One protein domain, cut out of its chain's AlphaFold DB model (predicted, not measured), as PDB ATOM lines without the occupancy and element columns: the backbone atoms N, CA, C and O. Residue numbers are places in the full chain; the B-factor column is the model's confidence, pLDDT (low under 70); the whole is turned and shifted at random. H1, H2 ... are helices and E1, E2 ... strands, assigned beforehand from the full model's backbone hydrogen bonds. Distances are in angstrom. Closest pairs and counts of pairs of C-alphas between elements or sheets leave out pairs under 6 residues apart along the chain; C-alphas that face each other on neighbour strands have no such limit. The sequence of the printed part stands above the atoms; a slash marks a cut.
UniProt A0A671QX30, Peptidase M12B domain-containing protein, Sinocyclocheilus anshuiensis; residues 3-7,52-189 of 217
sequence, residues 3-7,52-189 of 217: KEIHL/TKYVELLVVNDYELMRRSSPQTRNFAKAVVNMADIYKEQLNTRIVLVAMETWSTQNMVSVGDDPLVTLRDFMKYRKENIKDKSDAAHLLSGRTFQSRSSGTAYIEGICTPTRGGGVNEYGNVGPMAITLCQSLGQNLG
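What this domain is: This is residues 3 to 7 and 52 to 189 of the 217 residues of the protein "Peptidase M12B domain-containing protein" of Sinocyclocheilus anshuiensis (UniProt A0A671QX30). A twisted sheet of five strands forms the core, with H2 and H5 packed on one face and H4 on the other, three layers in which helices cover both faces; the sheet curls round H5. The short helices H1 and H3 lie near the sheet's margins. The printed part has 143 residues, with named elements in the order E1 H1 H2 H3 E2 H4 E3 E4 E5 H5; the mixed sheet runs E2 E1 E3 E5 E4. The class is mixed, helices and strands, and the whole is compact and rounded, with a radius of gyration of the C-alphas of 13.3 A and spans of 38 by 33 by 28 A.

Where its parts are: Start at residues 3 to 7, before the cut. Find C-alpha 53 at (31.667, -63.464, 6.910); from there E1, residues 53 to 61, runs 25.1 A. Next come H1, residues 63 to 69, H2, residues 73 to 86 and 20.3 A long, and H3, residues 88 to 91. E2, residues 93 to 102, spans 25.5 A and bends by 55 degrees at residue 99. Find C-alpha 115 at (30.660, -40.636, 22.932), where H4 begins; it runs 20.3 A to residue 129. E3 is residues 136 to 140, E4 151 to 153 and E5 165 to 168. H5, residues 173 to 187, runs 20.8 A to C-alpha 187 at (27.267, -52.036, 13.076).

How they stand to each other: In the sheet E2 and E1 are parallel, with N 57 and O 96 at 2.8 A; E1 and E3 are parallel, with N 138 and O 58 at 2.8 A. E3 and E5 are parallel, with N 168 and O 139 at 2.8 A; E5 and E4 form an antiparallel hairpin, with N 167 and O 152 at 2.8 A. E1, H1 H2 H3, E2 is a strand-helix-strand unit, two parallel neighbour strands with helices between; E2, H4, E3 is a split one, with E1 between its strands and a right-handed crossover. H2 runs along the strands at a height over the sheet of 8.1 A. On the opposite face H4, at a height of 9.0 A, runs slantwise to the strands, 50 degrees to E5 on the local plane. H5, on the same face as H2, touches H2 at a steep tilt of 64 degrees, the same way; their closest C-alphas, of Ala 84 and Ala 177, are 4.9 A apart. H1 and H2 only just touch, with 3 pairs of C-alphas within 8 A and only at the corner; the closest are Met 66 and Thr 73, 5.6 A. H1 and H3 only graze the sheet, H3 only just on it with 5 pairs within 10 A. Every O i to N i+4 pair is within hydrogen-bond range in H1, H2, H4 and H5; H3 is too short for one.

The domain as a whole: The farthest C-alphas, of Thr 52 and Thr 105, are 38.6 A apart. Residues 8 to 51 are not printed, and C-alphas 7 and 52 are 19.5 A apart across that cut; residues 3 to 4 pair antiparallel with residues 100 to 101 of E2. The links E2 to H4 and E4 to E5 are long. Mean pLDDT of the printed part is 86.7; residues 3 to 7, 52 and 71 are under 70.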
ATOM      1  N   LYS A   3      51.039 -44.065  10.339       53.88
ATOM      2  CA  LYS A   3      50.126 -44.939   9.601       53.88
ATOM      3  C   LYS A   3      50.860 -46.234   9.298       53.88
ATOM      4  O   LYS A   3      51.905 -46.214   8.653       53.88
ATOM      5  N   GLU A   4      50.318 -47.338   9.781       50.06
ATOM      6  CA  GLU A   4      50.796 -48.675   9.463       50.06
ATOM      7  C   GLU A   4      49.708 -49.373   8.645       50.06
ATOM      8  O   GLU A   4      48.696 -49.828   9.177       50.06
ATOM      9  N   ILE A   5      49.926 -49.458   7.331       42.28
ATOM     10  CA  ILE A   5      49.155 -50.331   6.440       42.28
ATOM     11  C   ILE A   5      49.866 -51.681   6.463       42.28
ATOM     12  O   ILE A   5      50.611 -52.046   5.556       42.28
ATOM     13  N   HIS A   6      49.729 -52.396   7.573       39.75
ATOM     14  CA  HIS A   6      50.076 -53.806   7.584       39.75
ATOM     15  C   HIS A   6      48.819 -54.581   7.212       39.75
ATOM     16  O   HIS A   6      47.775 -54.387   7.830       39.75
ATOM     17  N   LEU A   7      48.946 -55.501   6.251       35.66
ATOM     18  CA  LEU A   7      48.112 -56.700   6.182       35.66
ATOM     19  C   LEU A   7      48.316 -57.453   7.504       35.66
ATOM     20  O   LEU A   7      49.127 -58.377   7.593       35.66
ATOM     21  N   THR A  52      31.031 -68.081   5.989       67.31
ATOM     22  CA  THR A  52      31.814 -67.288   6.941       67.31
ATOM     23  C   THR A  52      31.966 -65.860   6.425       67.31
ATOM     24  O   THR A  52      32.481 -65.642   5.326       67.31
ATOM     25  N   LYS A  53      31.513 -64.887   7.217       80.94
ATOM     26  CA  LYS A  53      31.667 -63.464   6.910       80.94
ATOM     27  C   LYS A  53      32.983 -62.940   7.465       80.94
ATOM     28  O   LYS A  53      33.495 -63.452   8.460       80.94
ATOM     29  N   TYR A  54      33.517 -61.917   6.814       85.19
ATOM     30  CA  TYR A  54      34.718 -61.205   7.229       85.19
ATOM     31  C   TYR A  54      34.369 -59.729   7.343       85.19
ATOM     32  O   TYR A  54      33.648 -59.213   6.494       85.19
ATOM     33  N   VAL A  55      34.864 -59.083   8.392       87.69
ATOM     34  CA  VAL A  55      34.794 -57.633   8.563       87.69
ATOM     35  C   VAL A  55      36.209 -57.089   8.502       87.69
ATOM     36  O   VAL A  55      37.038 -57.385   9.368       87.69
ATOM     37  N   GLU A  56      36.471 -56.287   7.477       90.31
ATOM     38  CA  GLU A  56      37.694 -55.507   7.344       90.31
ATOM     39  C   GLU A  56      37.639 -54.317   8.310       90.31
ATOM     40  O   GLU A  56      36.949 -53.320   8.083       90.31
ATOM     41  N   LEU A  57      38.358 -54.434   9.421       91.88
ATOM     42  CA  LEU A  57      38.392 -53.452  10.490       91.88
ATOM     43  C   LEU A  57      39.592 -52.515  10.331       91.88
ATOM     44  O   LEU A  57      40.739 -52.953  10.228       91.88
ATOM     45  N   LEU A  58      39.327 -51.216  10.398       92.94
ATOM     46  CA  LEU A  58      40.323 -50.176  10.608       92.94
ATOM     47  C   LEU A  58      40.290 -49.723  12.069       92.94
ATOM     48  O   LEU A  58      39.224 -49.424  12.607       92.94
ATOM     49  N   VAL A  59      41.453 -49.629  12.709       94.31
ATOM     50  CA  VAL A  59      41.564 -49.130  14.089       94.31
ATOM     51  C   VAL A  59      42.314 -47.806  14.118       94.31
ATOM     52  O   VAL A  59      43.401 -47.682  13.555       94.31
ATOM     53  N   VAL A  60      41.756 -46.823  14.818       94.75
ATOM     54  CA  VAL A  60      42.435 -45.564  15.129       94.75
ATOM     55  C   VAL A  60      42.669 -45.492  16.630       94.75
ATOM     56  O   VAL A  60      41.733 -45.618  17.407       94.75
ATOM     57  N   ASN A  61      43.916 -45.287  17.039       94.31
ATOM     58  CA  ASN A  61      44.286 -45.072  18.435       94.31
ATOM     59  C   ASN A  61      44.426 -43.572  18.682       94.31
ATOM     60  O   ASN A  61      45.236 -42.915  18.009       94.31
ATOM     61  N   ASP A  62      43.667 -43.043  19.638       94.25
ATOM     62  CA  ASP A  62      43.756 -41.634  19.995       94.25
ATOM     63  C   ASP A  62      45.063 -41.303  20.743       94.25
ATOM     64  O   ASP A  62      45.855 -42.174  21.129       94.25
ATOM     65  N   TYR A  63      45.321 -40.009  20.912       92.69
ATOM     66  CA  TYR A  63      46.533 -39.521  21.559       92.69
ATOM     67  C   TYR A  63      46.603 -39.919  23.035       92.69
ATOM     68  O   TYR A  63      47.685 -40.222  23.538       92.69
ATOM     69  N   GLU A  64      45.468 -39.968  23.733       91.81
ATOM     70  CA  GLU A  64      45.439 -40.344  25.145       91.81
ATOM     71  C   GLU A  64      45.762 -41.836  25.333       91.81
ATOM     72  O   GLU A  64      46.548 -42.197  26.212       91.81
ATOM     73  N   LEU A  65      45.252 -42.709  24.458       90.19
ATOM     74  CA  LEU A  65      45.585 -44.134  24.442       90.19
ATOM     75  C   LEU A  65      47.062 -44.343  24.113       90.19
ATOM     76  O   LEU A  65      47.733 -45.183  24.726       90.19
ATOM     77  N   MET A  66      47.581 -43.559  23.164       89.56
ATOM     78  CA  MET A  66      49.003 -43.539  22.842       89.56
ATOM     79  C   MET A  66      49.830 -43.204  24.082       89.56
ATOM     80  O   MET A  66      50.726 -43.967  24.426       89.56
ATOM     81  N   ARG A  67      49.480 -42.148  24.824       88.94
ATOM     82  CA  ARG A  67      50.187 -41.767  26.057       88.94
ATOM     83  C   ARG A  67      50.126 -42.833  27.149       88.94
ATOM     84  O   ARG A  67      51.132 -43.061  27.809       88.94
ATOM     85  N   ARG A  68      48.978 -43.491  27.329       83.88
ATOM     86  CA  ARG A  68      48.775 -44.511  28.374       83.88
ATOM     87  C   ARG A  68      49.488 -45.825  28.089       83.88
ATOM     88  O   ARG A  68      49.991 -46.457  29.007       83.88
ATOM     89  N   SER A  69      49.509 -46.234  26.824       78.75
ATOM     90  CA  SER A  69      50.022 -47.544  26.410       78.75
ATOM     91  C   SER A  69      51.391 -47.468  25.727       78.75
ATOM     92  O   SER A  69      51.860 -48.478  25.212       78.75
ATOM     93  N   SER A  70      52.039 -46.298  25.675       76.12
ATOM     94  CA  SER A  70      53.373 -46.130  25.080       76.12
ATOM     95  C   SER A  70      54.429 -46.908  25.878       76.12
ATOM     96  O   SER A  70      54.430 -46.814  27.107       76.12
ATOM     97  N   PRO A  71      55.339 -47.670  25.227       66.00
ATOM     98  CA  PRO A  71      55.616 -47.752  23.780       66.00
ATOM     99  C   PRO A  71      54.848 -48.859  23.021       66.00
ATOM    100  O   PRO A  71      55.181 -49.192  21.884       66.00
ATOM    101  N   GLN A  72      53.833 -49.468  23.627       82.81
ATOM    102  CA  GLN A  72      53.181 -50.703  23.170       82.81
ATOM    103  C   GLN A  72      51.742 -50.509  22.667       82.81
ATOM    104  O   GLN A  72      51.065 -51.503  22.416       82.81
ATOM    105  N   THR A  73      51.268 -49.278  22.448       84.69
ATOM    106  CA  THR A  73      49.882 -48.979  22.025       84.69
ATOM    107  C   THR A  73      49.423 -49.810  20.829       84.69
ATOM    108  O   THR A  73      48.309 -50.326  20.815       84.69
ATOM    109  N   ARG A  74      50.300 -50.018  19.841       84.75
ATOM    110  CA  ARG A  74      49.992 -50.854  18.670       84.75
ATOM    111  C   ARG A  74      49.796 -52.320  19.044       84.75
ATOM    112  O   ARG A  74      48.888 -52.966  18.535       84.75
ATOM    113  N   ASN A  75      50.645 -52.847  19.926       87.31
ATOM    114  CA  ASN A  75      50.548 -54.227  20.401       87.31
ATOM    115  C   ASN A  75      49.302 -54.420  21.265       87.31
ATOM    116  O   ASN A  75      48.636 -55.441  21.138       87.31
ATOM    117  N   PHE A  76      48.963 -53.423  22.080       89.19
ATOM    118  CA  PHE A  76      47.731 -53.392  22.852       89.19
ATOM    119  C   PHE A  76      46.498 -53.439  21.936       89.19
ATOM    120  O   PHE A  76      45.681 -54.346  22.067       89.19
ATOM    121  N   ALA A  77      46.413 -52.556  20.935       89.38
ATOM    122  CA  ALA A  77      45.310 -52.553  19.973       89.38
ATOM    123  C   ALA A  77      45.221 -53.871  19.177       89.38
ATOM    124  O   ALA A  77      44.134 -54.417  18.998       89.38
ATOM    125  N   LYS A  78      46.361 -54.444  18.759       89.00
ATOM    126  CA  LYS A  78      46.402 -55.779  18.133       89.00
ATOM    127  C   LYS A  78      45.885 -56.865  19.079       89.00
ATOM    128  O   LYS A  78      45.134 -57.726  18.642       89.00
ATOM    129  N   ALA A  79      46.253 -56.833  20.360       89.44
ATOM    130  CA  ALA A  79      45.778 -57.803  21.345       89.44
ATOM    131  C   ALA A  79      44.259 -57.713  21.555       89.44
ATOM    132  O   ALA A  79      43.602 -58.748  21.609       89.44
ATOM    133  N   VAL A  80      43.704 -56.497  21.596       90.88
ATOM    134  CA  VAL A  80      42.253 -56.256  21.680       90.88
ATOM    135  C   VAL A  80      41.533 -56.850  20.470       90.88
ATOM    136  O   VAL A  80      40.591 -57.617  20.644       90.88
ATOM    137  N   VAL A  81      42.003 -56.575  19.247       89.88
ATOM    138  CA  VAL A  81      41.386 -57.129  18.027       89.88
ATOM    139  C   VAL A  81      41.535 -58.652  17.955       89.88
ATOM    140  O   VAL A  81      40.588 -59.346  17.595       89.88
ATOM    141  N   ASN A  82      42.691 -59.193  18.346       87.75
ATOM    142  CA  ASN A  82      42.897 -60.641  18.399       87.75
ATOM    143  C   ASN A  82      41.930 -61.306  19.385       87.75
ATOM    144  O   ASN A  82      41.385 -62.364  19.083       87.75
ATOM    145  N   MET A  83      41.713 -60.692  20.551       87.00
ATOM    146  CA  MET A  83      40.760 -61.188  21.539       87.00
ATOM    147  C   MET A  83      39.317 -61.044  21.042       87.00
ATOM    148  O   MET A  83      38.516 -61.946  21.258       87.00
ATOM    149  N   ALA A  84      39.006 -59.990  20.281       87.94
ATOM    150  CA  ALA A  84      37.717 -59.836  19.613       87.94
ATOM    151  C   ALA A  84      37.454 -60.940  18.560       87.94
ATOM    152  O   ALA A  84      36.345 -61.464  18.498       87.94
ATOM    153  N   ASP A  85      38.457 -61.379  17.781       84.69
ATOM    154  CA  ASP A  85      38.291 -62.505  16.831       84.69
ATOM    155  C   ASP A  85      38.078 -63.864  17.527       84.69
ATOM    156  O   ASP A  85      37.610 -64.824  16.907       84.69
ATOM    157  N   ILE A  86      38.375 -63.993  18.826       83.19
ATOM    158  CA  ILE A  86      37.990 -65.197  19.585       83.19
ATOM    159  C   ILE A  86      36.459 -65.295  19.654       83.19
ATOM    160  O   ILE A  86      35.914 -66.384  19.491       83.19
ATOM    161  N   TYR A  87      35.764 -64.159  19.754       79.38
ATOM    162  CA  TYR A  87      34.301 -64.072  19.798       79.38
ATOM    163  C   TYR A  87      33.608 -64.214  18.429       79.38
ATOM    164  O   TYR A  87      32.387 -64.067  18.329       79.38
ATOM    165  N   LYS A  88      34.350 -64.553  17.368       78.31
ATOM    166  CA  LYS A  88      33.822 -64.781  16.009       78.31
ATOM    167  C   LYS A  88      32.638 -65.745  15.935       78.31
ATOM    168  O   LYS A  88      31.828 -65.633  15.022       78.31
ATOM    169  N   GLU A  89      32.561 -66.706  16.855       77.00
ATOM    170  CA  GLU A  89      31.505 -67.723  16.874       77.00
ATOM    171  C   GLU A  89      30.173 -67.111  17.313       77.00
ATOM    172  O   GLU A  89      29.143 -67.421  16.725       77.00
ATOM    173  N   GLN A  90      30.202 -66.159  18.254       77.06
ATOM    174  CA  GLN A  90      29.013 -65.415  18.678       77.06
ATOM    175  C   GLN A  90      28.566 -64.386  17.624       77.06
ATOM    176  O   GLN A  90      27.376 -64.116  17.492       77.06
ATOM    177  N   LEU A  91      29.504 -63.836  16.839       72.81
ATOM    178  CA  LEU A  91      29.219 -62.868  15.766       72.81
ATOM    179  C   LEU A  91      28.981 -63.515  14.384       72.81
ATOM    180  O   LEU A  91      28.677 -62.810  13.420       72.81
ATOM    181  N   ASN A  92      29.176 -64.834  14.255       76.88
ATOM    182  CA  ASN A  92      29.231 -65.583  12.988       76.88
ATOM    183  C   ASN A  92      30.134 -64.931  11.909       76.88
ATOM    184  O   ASN A  92      29.909 -65.057  10.702       76.88
ATOM    185  N   THR A  93      31.145 -64.180  12.349       78.12
ATOM    186  CA  THR A  93      31.931 -63.268  11.511       78.12
ATOM    187  C   THR A  93      33.358 -63.178  12.039       78.12
ATOM    188  O   THR A  93      33.577 -63.058  13.240       78.12
ATOM    189  N   ARG A  94      34.339 -63.231  11.137       85.06
ATOM    190  CA  ARG A  94      35.767 -63.038  11.424       85.06
ATOM    191  C   ARG A  94      36.118 -61.557  11.391       85.06
ATOM    192  O   ARG A  94      35.713 -60.861  10.461       85.06
ATOM    193  N   ILE A  95      36.925 -61.096  12.341       85.69
ATOM    194  CA  ILE A  95      37.411 -59.711  12.364       85.69
ATOM    195  C   ILE A  95      38.833 -59.699  11.808       85.69
ATOM    196  O   ILE A  95      39.720 -60.380  12.322       85.69
ATOM    197  N   VAL A  96      39.063 -58.920  10.752       86.62
ATOM    198  CA  VAL A  96      40.372 -58.810  10.099       86.62
ATOM    199  C   VAL A  96      40.850 -57.372  10.193       86.62
ATOM    200  O   VAL A  96      40.232 -56.472   9.636       86.62
ATOM    201  N   LEU A  97      41.963 -57.138  10.886       85.56
ATOM    202  CA  LEU A  97      42.566 -55.810  10.974       85.56
ATOM    203  C   LEU A  97      43.300 -55.473   9.667       85.56
ATOM    204  O   LEU A  97      44.372 -56.014   9.399       85.56
ATOM    205  N   VAL A  98      42.749 -54.561   8.868       86.06
ATOM    206  CA  VAL A  98      43.324 -54.184   7.561       86.06
ATOM    207  C   VAL A  98      44.190 -52.926   7.615       86.06
ATOM    208  O   VAL A  98      45.070 -52.746   6.777       86.06
ATOM    209  N   ALA A  99      43.960 -52.057   8.603       87.12
ATOM    210  CA  ALA A  99      44.704 -50.814   8.767       87.12
ATOM    211  C   ALA A  99      44.708 -50.352  10.228       87.12
ATOM    212  O   ALA A  99      43.721 -50.518  10.952       87.12
ATOM    213  N   MET A 100      45.810 -49.728  10.651       89.00
ATOM    214  CA  MET A 100      45.907 -49.076  11.954       89.00
ATOM    215  C   MET A 100      46.533 -47.685  11.828       89.00
ATOM    216  O   MET A 100      47.619 -47.514  11.268       89.00
ATOM    217  N   GLU A 101      45.881 -46.690  12.422       91.12
ATOM    218  CA  GLU A 101      46.419 -45.340  12.573       91.12
ATOM    219  C   GLU A 101      46.605 -45.007  14.055       91.12
ATOM    220  O   GLU A 101      45.782 -45.351  14.897       91.12
ATOM    221  N   THR A 102      47.712 -44.351  14.410       90.69
ATOM    222  CA  THR A 102      47.930 -43.850  15.775       90.69
ATOM    223  C   THR A 102      48.216 -42.352  15.758       90.69
ATOM    224  O   THR A 102      49.168 -41.880  15.115       90.69
ATOM    225  N   TRP A 103      47.406 -41.603  16.504       93.00
ATOM    226  CA  TRP A 103      47.545 -40.164  16.690       93.00
ATOM    227  C   TRP A 103      48.662 -39.863  17.691       93.00
ATOM    228  O   TRP A 103      48.456 -39.747  18.888       93.00
ATOM    229  N   SER A 104      49.892 -39.768  17.184       87.88
ATOM    230  CA  SER A 104      51.109 -39.645  18.002       87.88
ATOM    231  C   SER A 104      51.379 -38.251  18.585       87.88
ATOM    232  O   SER A 104      52.253 -38.117  19.431       87.88
ATOM    233  N   THR A 105      50.718 -37.211  18.076       88.69
ATOM    234  CA  THR A 105      51.063 -35.806  18.372       88.69
ATOM    235  C   THR A 105      49.899 -35.069  19.021       88.69
ATOM    236  O   THR A 105      50.087 -34.372  20.008       88.69
ATOM    237  N   GLN A 106      48.702 -35.232  18.463       90.69
ATOM    238  CA  GLN A 106      47.458 -34.662  18.967       90.69
ATOM    239  C   GLN A 106      46.277 -35.438  18.384       90.69
ATOM    240  O   GLN A 106      46.431 -36.107  17.356       90.69
ATOM    241  N   ASN A 107      45.106 -35.305  19.001       93.31
ATOM    242  CA  ASN A 107      43.867 -35.842  18.447       93.31
ATOM    243  C   ASN A 107      43.470 -35.084  17.173       93.31
ATOM    244  O   ASN A 107      43.531 -33.856  17.135       93.31
ATOM    245  N   MET A 108      43.058 -35.818  16.135       93.00
ATOM    246  CA  MET A 108      42.577 -35.222  14.877       93.00
ATOM    247  C   MET A 108      41.093 -34.844  14.928       93.00
ATOM    248  O   MET A 108      40.612 -34.108  14.071       93.00
ATOM    249  N   VAL A 109      40.377 -35.342  15.936       93.81
ATOM    250  CA  VAL A 109      38.979 -35.013  16.230       93.81
ATOM    251  C   VAL A 109      38.838 -34.651  17.703       93.81
ATOM    252  O   VAL A 109      39.674 -35.032  18.524       93.81
ATOM    253  N   SER A 110      37.770 -33.936  18.049       91.81
ATOM    254  CA  SER A 110      37.455 -33.669  19.451       91.81
ATOM    255  C   SER A 110      36.984 -34.959  20.124       91.81
ATOM    256  O   SER A 110      35.969 -35.531  19.729       91.81
ATOM    257  N   VAL A 111      37.732 -35.430  21.123       89.12
ATOM    258  CA  VAL A 111      37.360 -36.584  21.953       89.12
ATOM    259  C   VAL A 111      36.870 -36.040  23.292       89.12
ATOM    260  O   VAL A 111      37.676 -35.674  24.152       89.12
ATOM    261  N   GLY A 112      35.549 -35.910  23.417       85.62
ATOM    262  CA  GLY A 112      34.868 -35.344  24.585       85.62
ATOM    263  C   GLY A 112      34.255 -36.407  25.496       85.62
ATOM    264  O   GLY A 112      34.469 -37.601  25.302       85.62
ATOM    265  N   ASP A 113      33.475 -35.964  26.482       85.00
ATOM    266  CA  ASP A 113      32.805 -36.865  27.433       85.00
ATOM    267  C   ASP A 113      31.561 -37.538  26.826       85.00
ATOM    268  O   ASP A 113      31.182 -38.626  27.260       85.00
ATOM    269  N   ASP A 114      30.964 -36.916  25.799       88.62
ATOM    270  CA  ASP A 114      29.866 -37.478  25.011       88.62
ATOM    271  C   ASP A 114      30.417 -38.381  23.879       88.62
ATOM    272  O   ASP A 114      31.044 -37.886  22.922       88.62
ATOM    273  N   PRO A 115      30.180 -39.706  23.945       89.50
ATOM    274  CA  PRO A 115      30.660 -40.636  22.932       89.50
ATOM    275  C   PRO A 115      29.948 -40.473  21.580       89.50
ATOM    276  O   PRO A 115      30.553 -40.759  20.548       89.50
ATOM    277  N   LEU A 116      28.703 -39.979  21.534       91.06
ATOM    278  CA  LEU A 116      27.962 -39.787  20.279       91.06
ATOM    279  C   LEU A 116      28.525 -38.620  19.469       91.06
ATOM    280  O   LEU A 116      28.650 -38.715  18.244       91.06
ATOM    281  N   VAL A 117      28.900 -37.532  20.146       92.94
ATOM    282  CA  VAL A 117      29.582 -36.392  19.515       92.94
ATOM    283  C   VAL A 117      30.931 -36.839  18.956       92.94
ATOM    284  O   VAL A 117      31.220 -36.594  17.783       92.94
ATOM    285  N   THR A 118      31.706 -37.574  19.759       94.06
ATOM    286  CA  THR A 118      33.002 -38.123  19.341       94.06
ATOM    287  C   THR A 118      32.851 -39.064  18.138       94.06
ATOM    288  O   THR A 118      33.608 -38.953  17.175       94.06
ATOM    289  N   LEU A 119      31.848 -39.952  18.142       95.00
ATOM    290  CA  LEU A 119      31.556 -40.860  17.028       95.00
ATOM    291  C   LEU A 119      31.244 -40.100  15.739       95.00
ATOM    292  O   LEU A 119      31.808 -40.405  14.689       95.00
ATOM    293  N   ARG A 120      30.360 -39.100  15.805       95.50
ATOM    294  CA  ARG A 120      29.986 -38.295  14.637       95.50
ATOM    295  C   ARG A 120      31.211 -37.621  14.016       95.50
ATOM    296  O   ARG A 120      31.401 -37.682  12.799       95.50
ATOM    297  N   ASP A 121      32.042 -36.999  14.846       95.88
ATOM    298  CA  ASP A 121      33.222 -36.266  14.390       95.88
ATOM    299  C   ASP A 121      34.298 -37.231  13.851       95.88
ATOM    300  O   ASP A 121      34.912 -36.965  12.815       95.88
ATOM    301  N   PHE A 122      34.454 -38.405  14.472       96.38
ATOM    302  CA  PHE A 122      35.320 -39.483  13.988       96.38
ATOM    303  C   PHE A 122      34.892 -40.021  12.616       96.38
ATOM    304  O   PHE A 122      35.726 -40.174  11.721       96.38
ATOM    305  N   MET A 123      33.597 -40.258  12.397       95.69
ATOM    306  CA  MET A 123      33.105 -40.744  11.104       95.69
ATOM    307  C   MET A 123      33.234 -39.692   9.998       95.69
ATOM    308  O   MET A 123      33.527 -40.034   8.848       95.69
ATOM    309  N   LYS A 124      33.097 -38.402  10.339       95.62
ATOM    310  CA  LYS A 124      33.425 -37.304   9.420       95.62
ATOM    311  C   LYS A 124      34.911 -37.325   9.054       95.62
ATOM    312  O   LYS A 124      35.245 -37.304   7.870       95.62
ATOM    313  N   TYR A 125      35.791 -37.456  10.049       95.00
ATOM    314  CA  TYR A 125      37.230 -37.577   9.826       95.00
ATOM    315  C   TYR A 125      37.581 -38.769   8.929       95.00
ATOM    316  O   TYR A 125      38.343 -38.589   7.978       95.00
ATOM    317  N   ARG A 126      36.989 -39.950   9.168       93.81
ATOM    318  CA  ARG A 126      37.180 -41.141   8.324       93.81
ATOM    319  C   ARG A 126      36.856 -40.834   6.867       93.81
ATOM    320  O   ARG A 126      37.684 -41.092   6.001       93.81
ATOM    321  N   LYS A 127      35.677 -40.260   6.605       93.50
ATOM    322  CA  LYS A 127      35.223 -39.937   5.245       93.50
ATOM    323  C   LYS A 127      36.186 -38.995   4.514       93.50
ATOM    324  O   LYS A 127      36.366 -39.131   3.309       93.50
ATOM    325  N   GLU A 128      36.763 -38.029   5.225       93.62
ATOM    326  CA  GLU A 128      37.575 -36.962   4.629       93.62
ATOM    327  C   GLU A 128      39.073 -37.313   4.538       93.62
ATOM    328  O   GLU A 128      39.742 -36.896   3.593       93.62
ATOM    329  N   ASN A 129      39.610 -38.089   5.487       91.00
ATOM    330  CA  ASN A 129      41.060 -38.246   5.680       91.00
ATOM    331  C   ASN A 129      41.572 -39.685   5.521       91.00
ATOM    332  O   ASN A 129      42.778 -39.889   5.333       91.00
ATOM    333  N   ILE A 130      40.695 -40.687   5.599       87.38
ATOM    334  CA  ILE A 130      41.073 -42.098   5.498       87.38
ATOM    335  C   ILE A 130      40.692 -42.613   4.110       87.38
ATOM    336  O   ILE A 130      39.519 -42.691   3.756       87.38
ATOM    337  N   LYS A 131      41.708 -42.963   3.314       82.75
ATOM    338  CA  LYS A 131      41.537 -43.500   1.953       82.75
ATOM    339  C   LYS A 131      41.497 -45.028   1.913       82.75
ATOM    340  O   LYS A 131      41.058 -45.594   0.914       82.75
ATOM    341  N   ASP A 132      41.976 -45.679   2.971       82.06
ATOM    342  CA  ASP A 132      42.034 -47.133   3.075       82.06
ATOM    343  C   ASP A 132      40.621 -47.725   3.119       82.06
ATOM    344  O   ASP A 132      39.768 -47.307   3.911       82.06
ATOM    345  N   LYS A 133      40.369 -48.709   2.251       83.75
ATOM    346  CA  LYS A 133      39.088 -49.419   2.221       83.75
ATOM    347  C   LYS A 133      38.977 -50.314   3.455       83.75
ATOM    348  O   LYS A 133      39.925 -51.003   3.813       83.75
ATOM    349  N   SER A 134      37.835 -50.228   4.122       89.75
ATOM    350  CA  SER A 134      37.487 -51.001   5.315       89.75
ATOM    351  C   SER A 134      35.967 -51.072   5.432       89.75
ATOM    352  O   SER A 134      35.276 -50.112   5.076       89.75
ATOM    353  N   ASP A 135      35.447 -52.166   5.977       91.81
ATOM    354  CA  ASP A 135      34.022 -52.328   6.268       91.81
ATOM    355  C   ASP A 135      33.619 -51.513   7.495       91.81
ATOM    356  O   ASP A 135      32.597 -50.818   7.486       91.81
ATOM    357  N   ALA A 136      34.460 -51.549   8.533       94.62
ATOM    358  CA  ALA A 136      34.260 -50.846   9.791       94.62
ATOM    359  C   ALA A 136      35.505 -50.049  10.201       94.62
ATOM    360  O   ALA A 136      36.632 -50.460   9.933       94.62
ATOM    361  N   ALA A 137      35.314 -48.929  10.895       95.94
ATOM    362  CA  ALA A 137      36.394 -48.190  11.541       95.94
ATOM    363  C   ALA A 137      36.063 -47.933  13.009       95.94
ATOM    364  O   ALA A 137      34.994 -47.412  13.313       95.94
ATOM    365  N   HIS A 138      36.980 -48.257  13.917       97.00
ATOM    366  CA  HIS A 138      36.791 -48.019  15.345       97.00
ATOM    367  C   HIS A 138      37.892 -47.141  15.923       97.00
ATOM    368  O   HIS A 138      39.080 -47.393  15.718       97.00
ATOM    369  N   LEU A 139      37.480 -46.127  16.680       96.56
ATOM    370  CA  LEU A 139      38.368 -45.328  17.512       96.56
ATOM    371  C   LEU A 139      38.518 -46.014  18.873       96.56
ATOM    372  O   LEU A 139      37.523 -46.268  19.549       96.56
ATOM    373  N   LEU A 140      39.753 -46.291  19.278       95.31
ATOM    374  CA  LEU A 140      40.098 -46.684  20.639       95.31
ATOM    375  C   LEU A 140      40.607 -45.441  21.369       95.31
ATOM    376  O   LEU A 140      41.642 -44.871  21.006       95.31
ATOM    377  N   SER A 141      39.844 -45.005  22.364       92.88
ATOM    378  CA  SER A 141      40.109 -43.807  23.153       92.88
ATOM    379  C   SER A 141      40.796 -44.167  24.465       92.88
ATOM    380  O   SER A 141      40.425 -45.133  25.122       92.88
ATOM    381  N   GLY A 142      41.787 -43.375  24.873       89.56
ATOM    382  CA  GLY A 142      42.410 -43.457  26.196       89.56
ATOM    383  C   GLY A 142      41.556 -42.850  27.313       89.56
ATOM    384  O   GLY A 142      41.924 -42.942  28.485       89.56
ATOM    385  N   ARG A 143      40.447 -42.195  26.956       87.88
ATOM    386  CA  ARG A 143      39.493 -41.593  27.893       87.88
ATOM    387  C   ARG A 143      38.419 -42.603  28.293       87.88
ATOM    388  O   ARG A 143      38.194 -43.581  27.589       87.88
ATOM    389  N   THR A 144      37.755 -42.315  29.403       85.31
ATOM    390  CA  THR A 144      36.511 -42.958  29.847       85.31
ATOM    391  C   THR A 144      35.354 -42.003  29.568       85.31
ATOM    392  O   THR A 144      35.467 -40.813  29.885       85.31
ATOM    393  N   PHE A 145      34.274 -42.482  28.959       83.00
ATOM    394  CA  PHE A 145      33.108 -41.657  28.646       83.00
ATOM    395  C   PHE A 145      32.174 -41.557  29.858       83.00
ATOM    396  O   PHE A 145      32.092 -42.467  30.676       83.00
ATOM    397  N   GLN A 146      31.429 -40.454  29.979       76.50
ATOM    398  CA  GLN A 146      30.405 -40.304  31.027       76.50
ATOM    399  C   GLN A 146      29.082 -40.928  30.566       76.50
ATOM    400  O   GLN A 146      28.054 -40.266  30.437       76.50
ATOM    401  N   SER A 147      29.134 -42.212  30.232       73.25
ATOM    402  CA  SER A 147      28.054 -42.956  29.593       73.25
ATOM    403  C   SER A 147      27.895 -44.308  30.283       73.25
ATOM    404  O   SER A 147      28.861 -44.862  30.794       73.25
ATOM    405  N   ARG A 148      26.672 -44.855  30.292       70.81
ATOM    406  CA  ARG A 148      26.413 -46.213  30.808       70.81
ATOM    407  C   ARG A 148      27.117 -47.293  29.975       70.81
ATOM    408  O   ARG A 148      27.380 -48.372  30.478       70.81
ATOM    409  N   SER A 149      27.412 -46.993  28.710       74.69
ATOM    410  CA  SER A 149      28.108 -47.892  27.794       74.69
ATOM    411  C   SER A 149      29.565 -47.471  27.612       74.69
ATOM    412  O   SER A 149      29.843 -46.299  27.338       74.69
ATOM    413  N   SER A 150      30.470 -48.449  27.651       83.75
ATOM    414  CA  SER A 150      31.898 -48.272  27.362       83.75
ATOM    415  C   SER A 150      32.207 -47.997  25.884       83.75
ATOM    416  O   SER A 150      33.345 -47.710  25.511       83.75
ATOM    417  N   GLY A 151      31.205 -48.089  25.011       86.38
ATOM    418  CA  GLY A 151      31.347 -47.815  23.588       86.38
ATOM    419  C   GLY A 151      30.055 -47.344  22.938       86.38
ATOM    420  O   GLY A 151      28.961 -47.428  23.502       86.38
ATOM    421  N   THR A 152      30.177 -46.805  21.731       91.56
ATOM    422  CA  THR A 152      29.027 -46.385  20.930       91.56
ATOM    423  C   THR A 152      29.324 -46.569  19.453       91.56
ATOM    424  O   THR A 152      30.401 -46.211  18.977       91.56
ATOM    425  N   ALA A 153      28.361 -47.112  18.719       93.31
ATOM    426  CA  ALA A 153      28.458 -47.335  17.288       93.31
ATOM    427  C   ALA A 153      27.112 -47.081  16.610       93.31
ATOM    428  O   ALA A 153      26.049 -47.155  17.230       93.31
ATOM    429  N   TYR A 154      27.138 -46.774  15.314       91.25
ATOM    430  CA  TYR A 154      25.893 -46.680  14.558       91.25
ATOM    431  C   TYR A 154      25.341 -48.070  14.262       91.25
ATOM    432  O   TYR A 154      26.030 -48.926  13.704       91.25
ATOM    433  N   ILE A 155      24.060 -48.256  14.563       88.25
ATOM    434  CA  ILE A 155      23.350 -49.487  14.241       88.25
ATOM    435  C   ILE A 155      23.199 -49.616  12.717       88.25
ATOM    436  O   ILE A 155      22.934 -48.612  12.038       88.25
ATOM    437  N   GLU A 156      23.403 -50.835  12.201       87.00
ATOM    438  CA  GLU A 156      23.318 -51.186  10.770       87.00
ATOM    439  C   GLU A 156      24.210 -50.297   9.884       87.00
ATOM    440  O   GLU A 156      23.868 -49.917   8.766       87.00
ATOM    441  N   GLY A 157      25.357 -49.884  10.426       85.94
ATOM    442  CA  GLY A 157      26.291 -48.994   9.752       85.94
ATOM    443  C   GLY A 157      27.312 -49.693   8.855       85.94
ATOM    444  O   GLY A 157      27.989 -49.002   8.094       85.94
ATOM    445  N   ILE A 158      27.474 -51.016   8.957       88.38
ATOM    446  CA  ILE A 158      28.567 -51.759   8.309       88.38
ATOM    447  C   ILE A 158      28.668 -51.476   6.798       88.38
ATOM    448  O   ILE A 158      27.669 -51.209   6.131       88.38
ATOM    449  N   CYS A 159      29.892 -51.489   6.262       87.56
ATOM    450  CA  CYS A 159      30.203 -51.212   4.851       87.56
ATOM    451  C   CYS A 159      29.839 -49.793   4.369       87.56
ATOM    452  O   CYS A 159      29.912 -49.510   3.171       87.56
ATOM    453  N   THR A 160      29.482 -48.866   5.268       89.12
ATOM    454  CA  THR A 160      29.237 -47.462   4.906       89.12
ATOM    455  C   THR A 160      30.347 -46.542   5.433       89.12
ATOM    456  O   THR A 160      30.697 -46.611   6.616       89.12
ATOM    457  N   PRO A 161      30.878 -45.609   4.619       87.69
ATOM    458  CA  PRO A 161      31.936 -44.703   5.071       87.69
ATOM    459  C   PRO A 161      31.525 -43.769   6.216       87.69
ATOM    460  O   PRO A 161      32.375 -43.326   6.978       87.69
ATOM    461  N   THR A 162      30.234 -43.444   6.330       90.56
ATOM    462  CA  THR A 162      29.707 -42.471   7.303       90.56
ATOM    463  C   THR A 162      29.101 -43.102   8.547       90.56
ATOM    464  O   THR A 162      28.973 -42.406   9.549       90.56
ATOM    465  N   ARG A 163      28.718 -44.387   8.507       91.62
ATOM    466  CA  ARG A 163      28.092 -45.070   9.651       91.62
ATOM    467  C   ARG A 163      28.802 -46.352  10.079       91.62
ATOM    468  O   ARG A 163      28.571 -46.796  11.191       91.62
ATOM    469  N   GLY A 164      29.683 -46.934   9.268       93.06
ATOM    470  CA  GLY A 164      30.362 -48.195   9.585       93.06
ATOM    471  C   GLY A 164      31.462 -48.025  10.613       93.06
ATOM    472  O   GLY A 164      32.631 -48.146  10.275       93.06
ATOM    473  N   GLY A 165      31.130 -47.672  11.842       94.75
ATOM    474  CA  GLY A 165      32.139 -47.496  12.865       94.75
ATOM    475  C   GLY A 165      31.593 -47.235  14.250       94.75
ATOM    476  O   GLY A 165      30.379 -47.113  14.457       94.75
ATOM    477  N   GLY A 166      32.534 -47.141  15.183       95.44
ATOM    478  CA  GLY A 166      32.274 -46.951  16.598       95.44
ATOM    479  C   GLY A 166      33.428 -46.274  17.331       95.44
ATOM    480  O   GLY A 166      34.541 -46.149  16.818       95.44
ATOM    481  N   VAL A 167      33.157 -45.853  18.557       95.44
ATOM    482  CA  VAL A 167      34.148 -45.360  19.513       95.44
ATOM    483  C   VAL A 167      34.102 -46.259  20.740       95.44
ATOM    484  O   VAL A 167      33.022 -46.595  21.217       95.44
ATOM    485  N   ASN A 168      35.265 -46.667  21.230       94.25
ATOM    486  CA  ASN A 168      35.401 -47.501  22.418       94.25
ATOM    487  C   ASN A 168      36.324 -46.796  23.406       94.25
ATOM    488  O   ASN A 168      37.364 -46.257  23.015       94.25
ATOM    489  N   GLU A 169      35.935 -46.786  24.671       91.44
ATOM    490  CA  GLU A 169      36.716 -46.193  25.748       91.44
ATOM    491  C   GLU A 169      37.866 -47.095  26.207       91.44
ATOM    492  O   GLU A 169      37.965 -48.267  25.828       91.44
ATOM    493  N   TYR A 170      38.739 -46.543  27.049       87.56
ATOM    494  CA  TYR A 170      39.866 -47.286  27.591       87.56
ATOM    495  C   TYR A 170      39.427 -48.358  28.592       87.56
ATOM    496  O   TYR A 170      38.696 -48.093  29.539       87.56
ATOM    497  N   GLY A 171      39.996 -49.551  28.455       85.94
ATOM    498  CA  GLY A 171      39.842 -50.668  29.373       85.94
ATOM    499  C   GLY A 171      41.000 -51.647  29.209       85.94
ATOM    500  O   GLY A 171      41.848 -51.484  28.333       85.94
ATOM    501  N   ASN A 172      41.049 -52.686  30.042       88.19
ATOM    502  CA  ASN A 172      41.979 -53.797  29.822       88.19
ATOM    503  C   ASN A 172      41.640 -54.536  28.512       88.19
ATOM    504  O   ASN A 172      40.528 -54.417  28.000       88.19
ATOM    505  N   VAL A 173      42.574 -55.348  27.998       88.25
ATOM    506  CA  VAL A 173      42.417 -56.057  26.710       88.25
ATOM    507  C   VAL A 173      41.097 -56.835  26.617       88.25
ATOM    508  O   VAL A 173      40.419 -56.745  25.600       88.25
ATOM    509  N   GLY A 174      40.710 -57.549  27.681       87.69
ATOM    510  CA  GLY A 174      39.460 -58.320  27.732       87.69
ATOM    511  C   GLY A 174      38.201 -57.453  27.640       87.69
ATOM    512  O   GLY A 174      37.470 -57.580  26.661       87.69
ATOM    513  N   PRO A 175      37.955 -56.542  28.604       87.94
ATOM    514  CA  PRO A 175      36.807 -55.638  28.557       87.94
ATOM    515  C   PRO A 175      36.722 -54.829  27.259       87.94
ATOM    516  O   PRO A 175      35.666 -54.778  26.642       87.94
ATOM    517  N   MET A 176      37.840 -54.275  26.780       90.56
ATOM    518  CA  MET A 176      37.843 -53.501  25.535       90.56
ATOM    519  C   MET A 176      37.515 -54.368  24.310       90.56
ATOM    520  O   MET A 176      36.873 -53.884  23.379       90.56
ATOM    521  N   ALA A 177      37.921 -55.643  24.295       90.75
ATOM    522  CA  ALA A 177      37.549 -56.571  23.229       90.75
ATOM    523  C   ALA A 177      36.040 -56.856  23.224       90.75
ATOM    524  O   ALA A 177      35.441 -56.872  22.150       90.75
ATOM    525  N   ILE A 178      35.416 -57.002  24.399       88.94
ATOM    526  CA  ILE A 178      33.957 -57.158  24.525       88.94
ATOM    527  C   ILE A 178      33.245 -55.907  23.999       88.94
ATOM    528  O   ILE A 178      32.373 -56.025  23.141       88.94
ATOM    529  N   THR A 179      33.675 -54.712  24.416       90.62
ATOM    530  CA  THR A 179      33.109 -53.436  23.942       90.62
ATOM    531  C   THR A 179      33.262 -53.259  22.428       90.62
ATOM    532  O   THR A 179      32.345 -52.788  21.747       90.62
ATOM    533  N   LEU A 180      34.401 -53.681  21.868       92.62
ATOM    534  CA  LEU A 180      34.623 -53.687  20.424       92.62
ATOM    535  C   LEU A 180      33.656 -54.648  19.719       92.62
ATOM    536  O   LEU A 180      33.058 -54.268  18.713       92.62
ATOM    537  N   CYS A 181      33.467 -55.859  20.251       90.88
ATOM    538  CA  CYS A 181      32.505 -56.830  19.729       90.88
ATOM    539  C   CYS A 181      31.061 -56.318  19.808       90.88
ATOM    540  O   CYS A 181      30.329 -56.463  18.835       90.88
ATOM    541  N   GLN A 182      30.664 -55.678  20.910       89.62
ATOM    542  CA  GLN A 182      29.356 -55.033  21.070       89.62
ATOM    543  C   GLN A 182      29.130 -53.952  20.010       89.62
ATOM    544  O   GLN A 182      28.107 -53.933  19.325       89.62
ATOM    545  N   SER A 183      30.116 -53.072  19.840       92.12
ATOM    546  CA  SER A 183      30.062 -51.970  18.878       92.12
ATOM    547  C   SER A 183      30.016 -52.478  17.428       92.12
ATOM    548  O   SER A 183      29.243 -51.973  16.613       92.12
ATOM    549  N   LEU A 184      30.787 -53.521  17.102       91.50
ATOM    550  CA  LEU A 184      30.715 -54.195  15.801       91.50
ATOM    551  C   LEU A 184      29.382 -54.922  15.600       91.50
ATOM    552  O   LEU A 184      28.808 -54.850  14.516       91.50
ATOM    553  N   GLY A 185      28.857 -55.568  16.644       89.19
ATOM    554  CA  GLY A 185      27.527 -56.169  16.651       89.19
ATOM    555  C   GLY A 185      26.459 -55.145  16.275       89.19
ATOM    556  O   GLY A 185      25.664 -55.397  15.373       89.19
ATOM    557  N   GLN A 186      26.504 -53.946  16.864       88.81
ATOM    558  CA  GLN A 186      25.629 -52.836  16.476       88.81
ATOM    559  C   GLN A 186      25.804 -52.460  15.000       88.81
ATOM    560  O   GLN A 186      24.807 -52.371  14.282       88.81
ATOM    561  N   ASN A 187      27.038 -52.312  14.500       89.50
ATOM    562  CA  ASN A 187      27.267 -52.036  13.076       89.50
ATOM    563  C   ASN A 187      26.672 -53.115  12.154       89.50
ATOM    564  O   ASN A 187      26.192 -52.770  11.074       89.50
ATOM    565  N   LEU A 188      26.661 -54.380  12.589       87.44
ATOM    566  CA  LEU A 188      26.043 -55.517  11.895       87.44
ATOM    567  C   LEU A 188      24.514 -55.603  12.076       87.44
ATOM    568  O   LEU A 188      23.878 -56.426  11.424       87.44
ATOM    569  N   GLY A 189      23.922 -54.762  12.928       84.31
ATOM    570  CA  GLY A 189      22.477 -54.687  13.175       84.31
ATOM    571  C   GLY A 189      21.992 -55.381  14.450       84.31
ATOM    572  O   GLY A 189      20.791 -55.433  14.704       84.31
TER     573      GLY A 189